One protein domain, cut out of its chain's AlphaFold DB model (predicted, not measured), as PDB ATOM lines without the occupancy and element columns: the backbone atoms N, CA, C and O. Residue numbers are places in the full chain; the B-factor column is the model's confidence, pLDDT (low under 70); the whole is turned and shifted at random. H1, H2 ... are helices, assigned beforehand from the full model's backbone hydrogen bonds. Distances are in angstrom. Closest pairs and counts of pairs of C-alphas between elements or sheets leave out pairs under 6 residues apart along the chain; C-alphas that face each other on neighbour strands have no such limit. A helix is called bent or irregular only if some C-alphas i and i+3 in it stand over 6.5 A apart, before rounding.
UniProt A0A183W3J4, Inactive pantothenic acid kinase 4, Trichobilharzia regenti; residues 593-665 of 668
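AT A GLANCE: This is residues 593 to 665 of the 668 residues of the protein "Inactive pantothenic acid kinase 4" of Trichobilharzia regenti (UniProt A0A183W3J4). Bent helix H1 and helix H2 form two sides of an open U. Short helices H3 and H4 follow at H2's other end, and H5 packs on H2. The printed part has 73 residues, with five named helices and no named strand; its class is all helix, with 53 of the 73 residues in the helices, and it is compact, with a radius of gyration of the C-alphas of 12.7 A and spans of 35 by 24 by 16 A.

IN THESE COORDINATES: H1, residues 593 to 613, one helix by its hydrogen bonds, is bent: C-alphas 603 and 606 are 7.3 A apart. Arm H1a, 593 to 603, begins at C-alpha (186.230, 166.909, 106.378); H1b is 606 to 613. H2, 617 to 631, is 20.8 A long. H3 is 633 to 636, H4 639 to 646, H5 658 to 662, ending at C-alpha (178.200, 154.407, 119.605).

HOW THE PARTS SIT: H1b and H2, a helical hairpin, only just touch, with 3 pairs of C-alphas within 8 A, closest Leu 612 and Arg 620, 5.8 A. H2 touches H5 with residues 626 to 630 alone, closest C-alphas Ala 630 and Leu 662, 5.4 A. H3 touches H4, closest C-alphas Phe 634 and Val 641, 6.5 A. H1a touches no helix. Every O i to N i+4 pair is within hydrogen-bond range in H1a, H1b, H2, H4 and H5; H3 is too short for one.

THE WHOLE: The printed part has no cut. The link H4 to H5 is long. Residues 645 to 659 are among 24 with pLDDT under 70.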
ATOM      1  N   GLN A 593     187.160 167.698 105.566       78.75
ATOM      2  CA  GLN A 593     186.230 166.909 106.378       78.75
ATOM      3  C   GLN A 593     186.802 166.645 107.781       78.75
ATOM      4  O   GLN A 593     186.166 166.997 108.774       78.75
ATOM      5  N   LYS A 594     188.056 166.179 107.866       79.75
ATOM      6  CA  LYS A 594     188.784 165.984 109.132       79.75
ATOM      7  C   LYS A 594     188.882 167.271 109.956       79.75
ATOM      8  O   LYS A 594     188.766 167.219 111.176       79.75
ATOM      9  N   ARG A 595     189.072 168.446 109.334       77.12
ATOM     10  CA  ARG A 595     189.071 169.739 110.054       77.12
ATOM     11  C   ARG A 595     187.698 170.066 110.648       77.12
ATOM     12  O   ARG A 595     187.643 170.550 111.778       77.12
ATOM     13  N   CYS A 596     186.609 169.805 109.926       76.88
ATOM     14  CA  CYS A 596     185.247 169.994 110.434       76.88
ATOM     15  C   CYS A 596     184.923 169.021 111.578       76.88
ATOM     16  O   CYS A 596     184.468 169.450 112.640       76.88
ATOM     17  N   GLU A 597     185.232 167.737 111.399       75.88
ATOM     18  CA  GLU A 597     185.046 166.688 112.407       75.88
ATOM     19  C   GLU A 597     185.876 166.971 113.667       75.88
ATOM     20  O   GLU A 597     185.322 167.038 114.763       75.88
ATOM     21  N   ASN A 598     187.173 167.269 113.544       76.56
ATOM     22  CA  ASN A 598     188.017 167.589 114.702       76.56
ATOM     23  C   ASN A 598     187.513 168.821 115.473       76.56
ATOM     24  O   ASN A 598     187.506 168.808 116.704       76.56
ATOM     25  N   ARG A 599     187.024 169.867 114.787       75.69
ATOM     26  CA  ARG A 599     186.412 171.039 115.448       75.69
ATOM     27  C   ARG A 599     185.136 170.674 116.216       75.69
ATOM     28  O   ARG A 599     184.940 171.175 117.322       75.69
ATOM     29  N   ALA A 600     184.302 169.786 115.672       74.81
ATOM     30  CA  ALA A 600     183.100 169.291 116.346       74.81
ATOM     31  C   ALA A 600     183.417 168.339 117.522       74.81
ATOM     32  O   ALA A 600     182.738 168.379 118.546       74.81
ATOM     33  N   ALA A 601     184.469 167.523 117.423       76.38
ATOM     34  CA  ALA A 601     184.935 166.691 118.534       76.38
ATOM     35  C   ALA A 601     185.518 167.536 119.677       76.38
ATOM     36  O   ALA A 601     185.214 167.282 120.843       76.38
ATOM     37  N   LEU A 602     186.317 168.561 119.354       76.06
ATOM     38  CA  LEU A 602     186.916 169.463 120.342       76.06
ATOM     39  C   LEU A 602     185.857 170.240 121.136       76.06
ATOM     40  O   LEU A 602     186.001 170.369 122.351       76.06
ATOM     41  N   SER A 603     184.771 170.700 120.503       76.94
ATOM     42  CA  SER A 603     183.683 171.381 121.225       76.94
ATOM     43  C   SER A 603     182.900 170.446 122.159       76.94
ATOM     44  O   SER A 603     182.433 170.889 123.207       76.94
ATOM     45  N   ALA A 604     182.817 169.149 121.845       77.12
ATOM     46  CA  ALA A 604     182.189 168.130 122.693       77.12
ATOM     47  C   ALA A 604     183.135 167.499 123.744       77.12
ATOM     48  O   ALA A 604     182.683 166.753 124.621       77.12
ATOM     49  N   PHE A 605     184.444 167.765 123.672       80.31
ATOM     50  CA  PHE A 605     185.470 167.041 124.430       80.31
ATOM     51  C   PHE A 605     185.325 167.199 125.951       80.31
ATOM     52  O   PHE A 605     185.303 166.201 126.677       80.31
ATOM     53  N   THR A 606     185.154 168.432 126.437       84.06
ATOM     54  CA  THR A 606     184.991 168.734 127.871       84.06
ATOM     55  C   THR A 606     183.773 168.024 128.464       84.06
ATOM     56  O   THR A 606     183.867 167.393 129.519       84.06
ATOM     57  N   ASP A 607     182.641 168.032 127.756       83.94
ATOM     58  CA  ASP A 607     181.425 167.338 128.188       83.94
ATOM     59  C   ASP A 607     181.593 165.815 128.191       83.94
ATOM     60  O   ASP A 607     181.082 165.133 129.086       83.94
ATOM     61  N   ARG A 608     182.342 165.260 127.230       84.31
ATOM     62  CA  ARG A 608     182.667 163.828 127.208       84.31
ATOM     63  C   ARG A 608     183.562 163.439 128.386       84.31
ATOM     64  O   ARG A 608     183.266 162.432 129.031       84.31
ATOM     65  N   LEU A 609     184.580 164.235 128.721       87.75
ATOM     66  CA  LEU A 609     185.406 164.021 129.918       87.75
ATOM     67  C   LEU A 609     184.567 164.089 131.203       87.75
ATOM     68  O   LEU A 609     184.649 163.184 132.035       87.75
ATOM     69  N   ASN A 610     183.689 165.088 131.327       90.44
ATOM     70  CA  ASN A 610     182.776 165.236 132.466       90.44
ATOM     71  C   ASN A 610     181.791 164.060 132.606       90.44
ATOM     72  O   ASN A 610     181.438 163.683 133.726       90.44
ATOM     73  N   LYS A 611     181.347 163.457 131.494       88.44
ATOM     74  CA  LYS A 611     180.543 162.221 131.501       88.44
ATOM     75  C   LYS A 611     181.377 161.014 131.947       88.44
ATOM     76  O   LYS A 611     180.948 160.288 132.838       88.44
ATOM     77  N   LEU A 612     182.578 160.826 131.394       90.88
ATOM     78  CA  LEU A 612     183.473 159.708 131.733       90.88
ATOM     79  C   LEU A 612     183.949 159.741 133.196       90.88
ATOM     80  O   LEU A 612     184.064 158.690 133.828       90.88
ATOM     81  N   ALA A 613     184.182 160.930 133.757       94.38
ATOM     82  CA  ALA A 613     184.584 161.114 135.153       94.38
ATOM     83  C   ALA A 613     183.526 160.631 136.165       94.38
ATOM     84  O   ALA A 613     183.886 160.235 137.272       94.38
ATOM     85  N   LYS A 614     182.240 160.624 135.779       95.94
ATOM     86  CA  LYS A 614     181.115 160.146 136.606       95.94
ATOM     87  C   LYS A 614     180.931 158.625 136.578       95.94
ATOM     88  O   LYS A 614     180.195 158.102 137.405       95.94
ATOM     89  N   LEU A 615     181.570 157.925 135.638       95.19
ATOM     90  CA  LEU A 615     181.540 156.464 135.567       95.19
ATOM     91  C   LEU A 615     182.544 155.855 136.551       95.19
ATOM     92  O   LEU A 615     183.623 156.421 136.769       95.19
ATOM     93  N   ASP A 616     182.215 154.678 137.086       96.50
ATOM     94  CA  ASP A 616     183.181 153.822 137.782       96.50
ATOM     95  C   ASP A 616     184.313 153.361 136.842       96.50
ATOM     96  O   ASP A 616     184.297 153.620 135.637       96.50
ATOM     97  N   TRP A 617     185.328 152.691 137.393       94.44
ATOM     98  CA  TRP A 617     186.500 152.296 136.611       94.44
ATOM     99  C   TRP A 617     186.149 151.382 135.426       94.44
ATOM    100  O   TRP A 617     186.624 151.633 134.321       94.44
ATOM    101  N   LEU A 618     185.301 150.367 135.630       95.50
ATOM    102  CA  LEU A 618     184.984 149.360 134.613       95.50
ATOM    103  C   LEU A 618     184.166 149.969 133.467       95.50
ATOM    104  O   LEU A 618     184.547 149.854 132.301       95.50
ATOM    105  N   ASN A 619     183.091 150.684 133.801       92.12
ATOM    106  CA  ASN A 619     182.235 151.355 132.828       92.12
ATOM    107  C   ASN A 619     182.982 152.479 132.091       92.12
ATOM    108  O   ASN A 619     182.744 152.707 130.904       92.12
ATOM    109  N   ARG A 620     183.941 153.146 132.752       94.44
ATOM    110  CA  ARG A 620     184.830 154.116 132.101       94.44
ATOM    111  C   ARG A 620     185.742 153.456 131.070       94.44
ATOM    112  O   ARG A 620     185.831 153.987 129.967       94.44
ATOM    113  N   GLN A 621     186.378 152.320 131.386       93.88
ATOM    114  CA  GLN A 621     187.195 151.599 130.397       93.88
ATOM    115  C   GLN A 621     186.342 151.130 129.214       93.88
ATOM    116  O   GLN A 621     186.708 151.382 128.067       93.88
ATOM    117  N   LEU A 622     185.174 150.531 129.471       89.62
ATOM    118  CA  LEU A 622     184.283 150.061 128.410       89.62
ATOM    119  C   LEU A 622     183.838 151.212 127.491       89.62
ATOM    120  O   LEU A 622     183.953 151.104 126.273       89.62
ATOM    121  N   SER A 623     183.426 152.351 128.058       87.56
ATOM    122  CA  SER A 623     182.991 153.513 127.270       87.56
ATOM    123  C   SER A 623     184.143 154.218 126.530       87.56
ATOM    124  O   SER A 623     183.908 154.868 125.508       87.56
ATOM    125  N   LEU A 624     185.390 154.091 127.004       89.06
ATOM    126  CA  LEU A 624     186.585 154.512 126.262       89.06
ATOM    127  C   LEU A 624     186.851 153.586 125.066       89.06
ATOM    128  O   LEU A 624     187.049 154.086 123.960       89.06
ATOM    129  N   VAL A 625     186.794 152.265 125.258       88.62
ATOM    130  CA  VAL A 625     186.987 151.271 124.184       88.62
ATOM    131  C   VAL A 625     185.899 151.392 123.114       88.62
ATOM    132  O   VAL A 625     186.219 151.500 121.933       88.62
ATOM    133  N   GLN A 626     184.624 151.465 123.507       85.81
ATOM    134  CA  GLN A 626     183.513 151.687 122.575       85.81
ATOM    135  C   GLN A 626     183.659 153.018 121.824       85.81
ATOM    136  O   GLN A 626     183.440 153.065 120.618       85.81
ATOM    137  N   GLY A 627     184.076 154.089 122.511       83.19
ATOM    138  CA  GLY A 627     184.326 155.388 121.883       83.19
ATOM    139  C   GLY A 627     185.475 155.362 120.868       83.19
ATOM    140  O   GLY A 627     185.371 156.005 119.829       83.19
ATOM    141  N   LEU A 628     186.534 154.591 121.134       84.31
ATOM    142  CA  LEU A 628     187.645 154.378 120.202       84.31
ATOM    143  C   LEU A 628     187.203 153.578 118.967       84.31
ATOM    144  O   LEU A 628     187.554 153.939 117.847       84.31
ATOM    145  N   LEU A 629     186.413 152.518 119.158       82.75
ATOM    146  CA  LEU A 629     185.863 151.716 118.060       82.75
ATOM    147  C   LEU A 629     184.896 152.533 117.191       82.75
ATOM    148  O   LEU A 629     185.034 152.533 115.973       82.75
ATOM    149  N   ALA A 630     183.976 153.276 117.813       78.81
ATOM    150  CA  ALA A 630     183.029 154.150 117.120       78.81
ATOM    151  C   ALA A 630     183.749 155.280 116.368       78.81
ATOM    152  O   ALA A 630     183.400 155.585 115.230       78.81
ATOM    153  N   GLY A 631     184.787 155.859 116.982       75.56
ATOM    154  CA  GLY A 631     185.636 156.872 116.363       75.56
ATOM    155  C   GLY A 631     186.370 156.358 115.125       75.56
ATOM    156  O   GLY A 631     186.412 157.069 114.133       75.56
ATOM    157  N   ASN A 632     186.877 155.122 115.145       77.12
ATOM    158  CA  ASN A 632     187.599 154.517 114.017       77.12
ATOM    159  C   ASN A 632     186.688 153.769 113.023       77.12
ATOM    160  O   ASN A 632     187.187 153.104 112.118       77.12
ATOM    161  N   MET A 633     185.359 153.846 113.169       73.25
ATOM    162  CA  MET A 633     184.423 153.091 112.326       73.25
ATOM    163  C   MET A 633     184.565 153.450 110.836       73.25
ATOM    164  O   MET A 633     184.400 152.582 109.981       73.25
ATOM    165  N   PHE A 634     184.934 154.699 110.514       66.44
ATOM    166  CA  PHE A 634     185.163 155.146 109.133       66.44
ATOM    167  C   PHE A 634     186.314 154.403 108.428       66.44
ATOM    168  O   PHE A 634     186.230 154.174 107.221       66.44
ATOM    169  N   ASP A 635     187.343 153.962 109.164       65.12
ATOM    170  CA  ASP A 635     188.488 153.225 108.608       65.12
ATOM    171  C   ASP A 635     188.129 151.780 108.211       65.12
ATOM    172  O   ASP A 635     188.907 151.109 107.532       65.12
ATOM    173  N   TRP A 636     186.951 151.277 108.601       66.06
ATOM    174  CA  TRP A 636     186.527 149.905 108.290       66.06
ATOM    175  C   TRP A 636     186.060 149.734 106.836       66.06
ATOM    176  O   TRP A 636     185.936 148.605 106.366       66.06
ATOM    177  N   GLY A 637     185.781 150.829 106.116       59.44
ATOM    178  CA  GLY A 637     185.460 150.812 104.681       59.44
ATOM    179  C   GLY A 637     184.159 150.097 104.281       59.44
ATOM    180  O   GLY A 637     183.898 149.941 103.089       59.44
ATOM    181  N   ALA A 638     183.339 149.665 105.244       67.25
ATOM    182  CA  ALA A 638     182.081 148.964 104.991       67.25
ATOM    183  C   ALA A 638     181.034 149.878 104.329       67.25
ATOM    184  O   ALA A 638     180.924 151.064 104.656       67.25
ATOM    185  N   VAL A 639     180.225 149.318 103.424       67.06
ATOM    186  CA  VAL A 639     179.210 150.064 102.654       67.06
ATOM    187  C   VAL A 639     178.176 150.708 103.582       67.06
ATOM    188  O   VAL A 639     177.797 151.861 103.389       67.06
ATOM    189  N   GLU A 640     177.782 149.992 104.632       72.12
ATOM    190  CA  GLU A 640     176.849 150.425 105.669       72.12
ATOM    191  C   GLU A 640     177.389 151.629 106.450       72.12
ATOM    192  O   GLU A 640     176.629 152.541 106.776       72.12
ATOM    193  N   VAL A 641     178.701 151.660 106.711       69.38
ATOM    194  CA  VAL A 641     179.367 152.795 107.359       69.38
ATOM    195  C   VAL A 641     179.438 153.978 106.400       69.38
ATOM    196  O   VAL A 641     179.052 155.080 106.772       69.38
ATOM    197  N   VAL A 642     179.863 153.772 105.151       67.00
ATOM    198  CA  VAL A 642     179.917 154.849 104.148       67.00
ATOM    199  C   VAL A 642     178.533 155.468 103.924       67.00
ATOM    200  O   VAL A 642     178.432 156.685 103.787       67.00
ATOM    201  N   GLN A 643     177.466 154.666 103.922       71.50
ATOM    202  CA  GLN A 643     176.095 155.169 103.827       71.50
ATOM    203  C   GLN A 643     175.687 155.938 105.093       71.50
ATOM    204  O   GLN A 643     175.234 157.074 104.994       71.50
ATOM    205  N   PHE A 644     175.947 155.377 106.279       71.81
ATOM    206  CA  PHE A 644     175.705 156.038 107.565       71.81
ATOM    207  C   PHE A 644     176.398 157.408 107.683       71.81
ATOM    208  O   PHE A 644     175.799 158.352 108.198       71.81
ATOM    209  N   LEU A 645     177.628 157.530 107.173       67.19
ATOM    210  CA  LEU A 645     178.381 158.787 107.164       67.19
ATOM    211  C   LEU A 645     177.886 159.774 106.086       67.19
ATOM    212  O   LEU A 645     177.966 160.985 106.273       67.19
ATOM    213  N   LYS A 646     177.354 159.286 104.955       66.25
ATOM    214  CA  LYS A 646     176.754 160.132 103.900       66.25
ATOM    215  C   LYS A 646     175.419 160.743 104.311       66.25
ATOM    216  O   LYS A 646     175.140 161.878 103.933       66.25
ATOM    217  N   ASP A 647     174.621 160.007 105.080       68.44
ATOM    218  CA  ASP A 647     173.317 160.459 105.580       68.44
ATOM    219  C   ASP A 647     173.446 161.430 106.776       68.44
ATOM    220  O   ASP A 647     172.452 161.911 107.326       68.44
ATOM    221  N   ALA A 648     174.678 161.744 107.188       63.41
ATOM    222  CA  ALA A 648     174.967 162.682 108.257       63.41
ATOM    223  C   ALA A 648     174.829 164.160 107.830       63.41
ATOM    224  O   ALA A 648     175.177 164.531 106.707       63.41
ATOM    225  N   PRO A 649     174.416 165.061 108.743       59.16
ATOM    226  CA  PRO A 649     174.439 166.496 108.488       59.16
ATOM    227  C   PRO A 649     175.873 166.989 108.254       59.16
ATOM    228  O   PRO A 649     176.731 166.834 109.122       59.16
ATOM    229  N   GLN A 650     176.121 167.660 107.123       54.19
ATOM    230  CA  GLN A 650     177.450 168.176 106.737       54.19
ATOM    231  C   GLN A 650     178.065 169.176 107.739       54.19
ATOM    232  O   GLN A 650     179.254 169.478 107.679       54.19
ATOM    233  N   ASN A 651     177.257 169.704 108.660       51.03
ATOM    234  CA  ASN A 651     177.641 170.617 109.733       51.03
ATOM    235  C   ASN A 651     177.848 169.918 111.098       51.03
ATOM    236  O   ASN A 651     177.903 170.595 112.126       51.03
ATOM    237  N   LYS A 652     177.947 168.582 111.125       49.41
ATOM    238  CA  LYS A 652     178.212 167.761 112.320       49.41
ATOM    239  C   LYS A 652     179.338 166.743 112.077       49.41
ATOM    240  O   LYS A 652     179.939 166.705 111.010       49.41
ATOM    241  N   PHE A 653     179.660 165.962 113.112       47.75
ATOM    242  CA  PHE A 653     180.803 165.042 113.208       47.75
ATOM    243  C   PHE A 653     180.676 163.796 112.306       47.75
ATOM    244  O   PHE A 653     180.593 162.688 112.820       47.75
ATOM    245  N   GLY A 654     180.545 163.949 110.983       50.38
ATOM    246  CA  GLY A 654     180.430 162.828 110.028       50.38
ATOM    247  C   GLY A 654     179.246 161.872 110.264       50.38
ATOM    248  O   GLY A 654     179.055 160.931 109.514       50.38
ATOM    249  N   ALA A 655     178.445 162.115 111.300       51.25
ATOM    250  CA  ALA A 655     177.355 161.319 111.829       51.25
ATOM    251  C   ALA A 655     176.345 162.271 112.494       51.25
ATOM    252  O   ALA A 655     176.684 163.385 112.911       51.25
ATOM    253  N   VAL A 656     175.088 161.838 112.614       49.03
ATOM    254  CA  VAL A 656     174.000 162.657 113.188       49.03
ATOM    255  C   VAL A 656     174.264 163.014 114.664       49.03
ATOM    256  O   VAL A 656     173.969 164.137 115.090       49.03
ATOM    257  N   ASP A 657     174.832 162.066 115.422       64.62
ATOM    258  CA  ASP A 657     175.207 162.173 116.839       64.62
ATOM    259  C   ASP A 657     176.318 161.152 117.192       64.62
ATOM    260  O   ASP A 657     176.390 160.065 116.605       64.62
ATOM    261  N   PHE A 658     177.153 161.459 118.192       65.94
ATOM    262  CA  PHE A 658     178.113 160.508 118.769       65.94
ATOM    263  C   PHE A 658     177.408 159.286 119.372       65.94
ATOM    264  O   PHE A 658     177.892 158.170 119.205       65.94
ATOM    265  N   GLN A 659     176.255 159.467 120.026       68.69
ATOM    266  CA  GLN A 659     175.496 158.363 120.616       68.69
ATOM    267  C   GLN A 659     174.999 157.394 119.537       68.69
ATOM    268  O   GLN A 659     175.218 156.199 119.659       68.69
ATOM    269  N   ILE A 660     174.457 157.910 118.430       70.94
ATOM    270  CA  ILE A 660     174.006 157.085 117.295       70.94
ATOM    271  C   ILE A 660     175.184 156.301 116.683       70.94
ATOM    272  O   ILE A 660     175.014 155.169 116.237       70.94
ATOM    273  N   THR A 661     176.387 156.884 116.687       69.62
ATOM    274  CA  THR A 661     177.623 156.210 116.245       69.62
ATOM    275  C   THR A 661     178.050 155.117 117.233       69.62
ATOM    276  O   THR A 661     178.450 154.031 116.823       69.62
ATOM    277  N   LEU A 662     177.920 155.372 118.538       71.81
ATOM    278  CA  LEU A 662     178.200 154.407 119.605       71.81
ATOM    279  C   LEU A 662     177.229 153.216 119.564       71.81
ATOM    280  O   LEU A 662     177.661 152.076 119.702       71.81
ATOM    281  N   ASP A 663     175.947 153.471 119.293       74.31
ATOM    282  CA  ASP A 663     174.880 152.463 119.214       74.31
ATOM    283  C   ASP A 663     175.065 151.482 118.032       74.31
ATOM    284  O   ASP A 663     174.461 150.407 118.016       74.31
ATOM    285  N   LYS A 664     175.913 151.825 117.046       72.19
ATOM    286  CA  LYS A 664     176.358 150.914 115.975       72.19
ATOM    287  C   LYS A 664     177.443 149.939 116.433       72.19
ATOM    288  O   LYS A 664     177.529 148.842 115.886       72.19
ATOM    289  N   VAL A 665     178.233 150.296 117.445       71.12
ATOM    290  CA  VAL A 665     179.238 149.417 118.061       71.12
ATOM    291  C   VAL A 665     178.561 148.576 119.144       71.12
ATOM    292  O   VAL A 665     178.820 148.718 120.342       71.12
TER     293      VAL A 665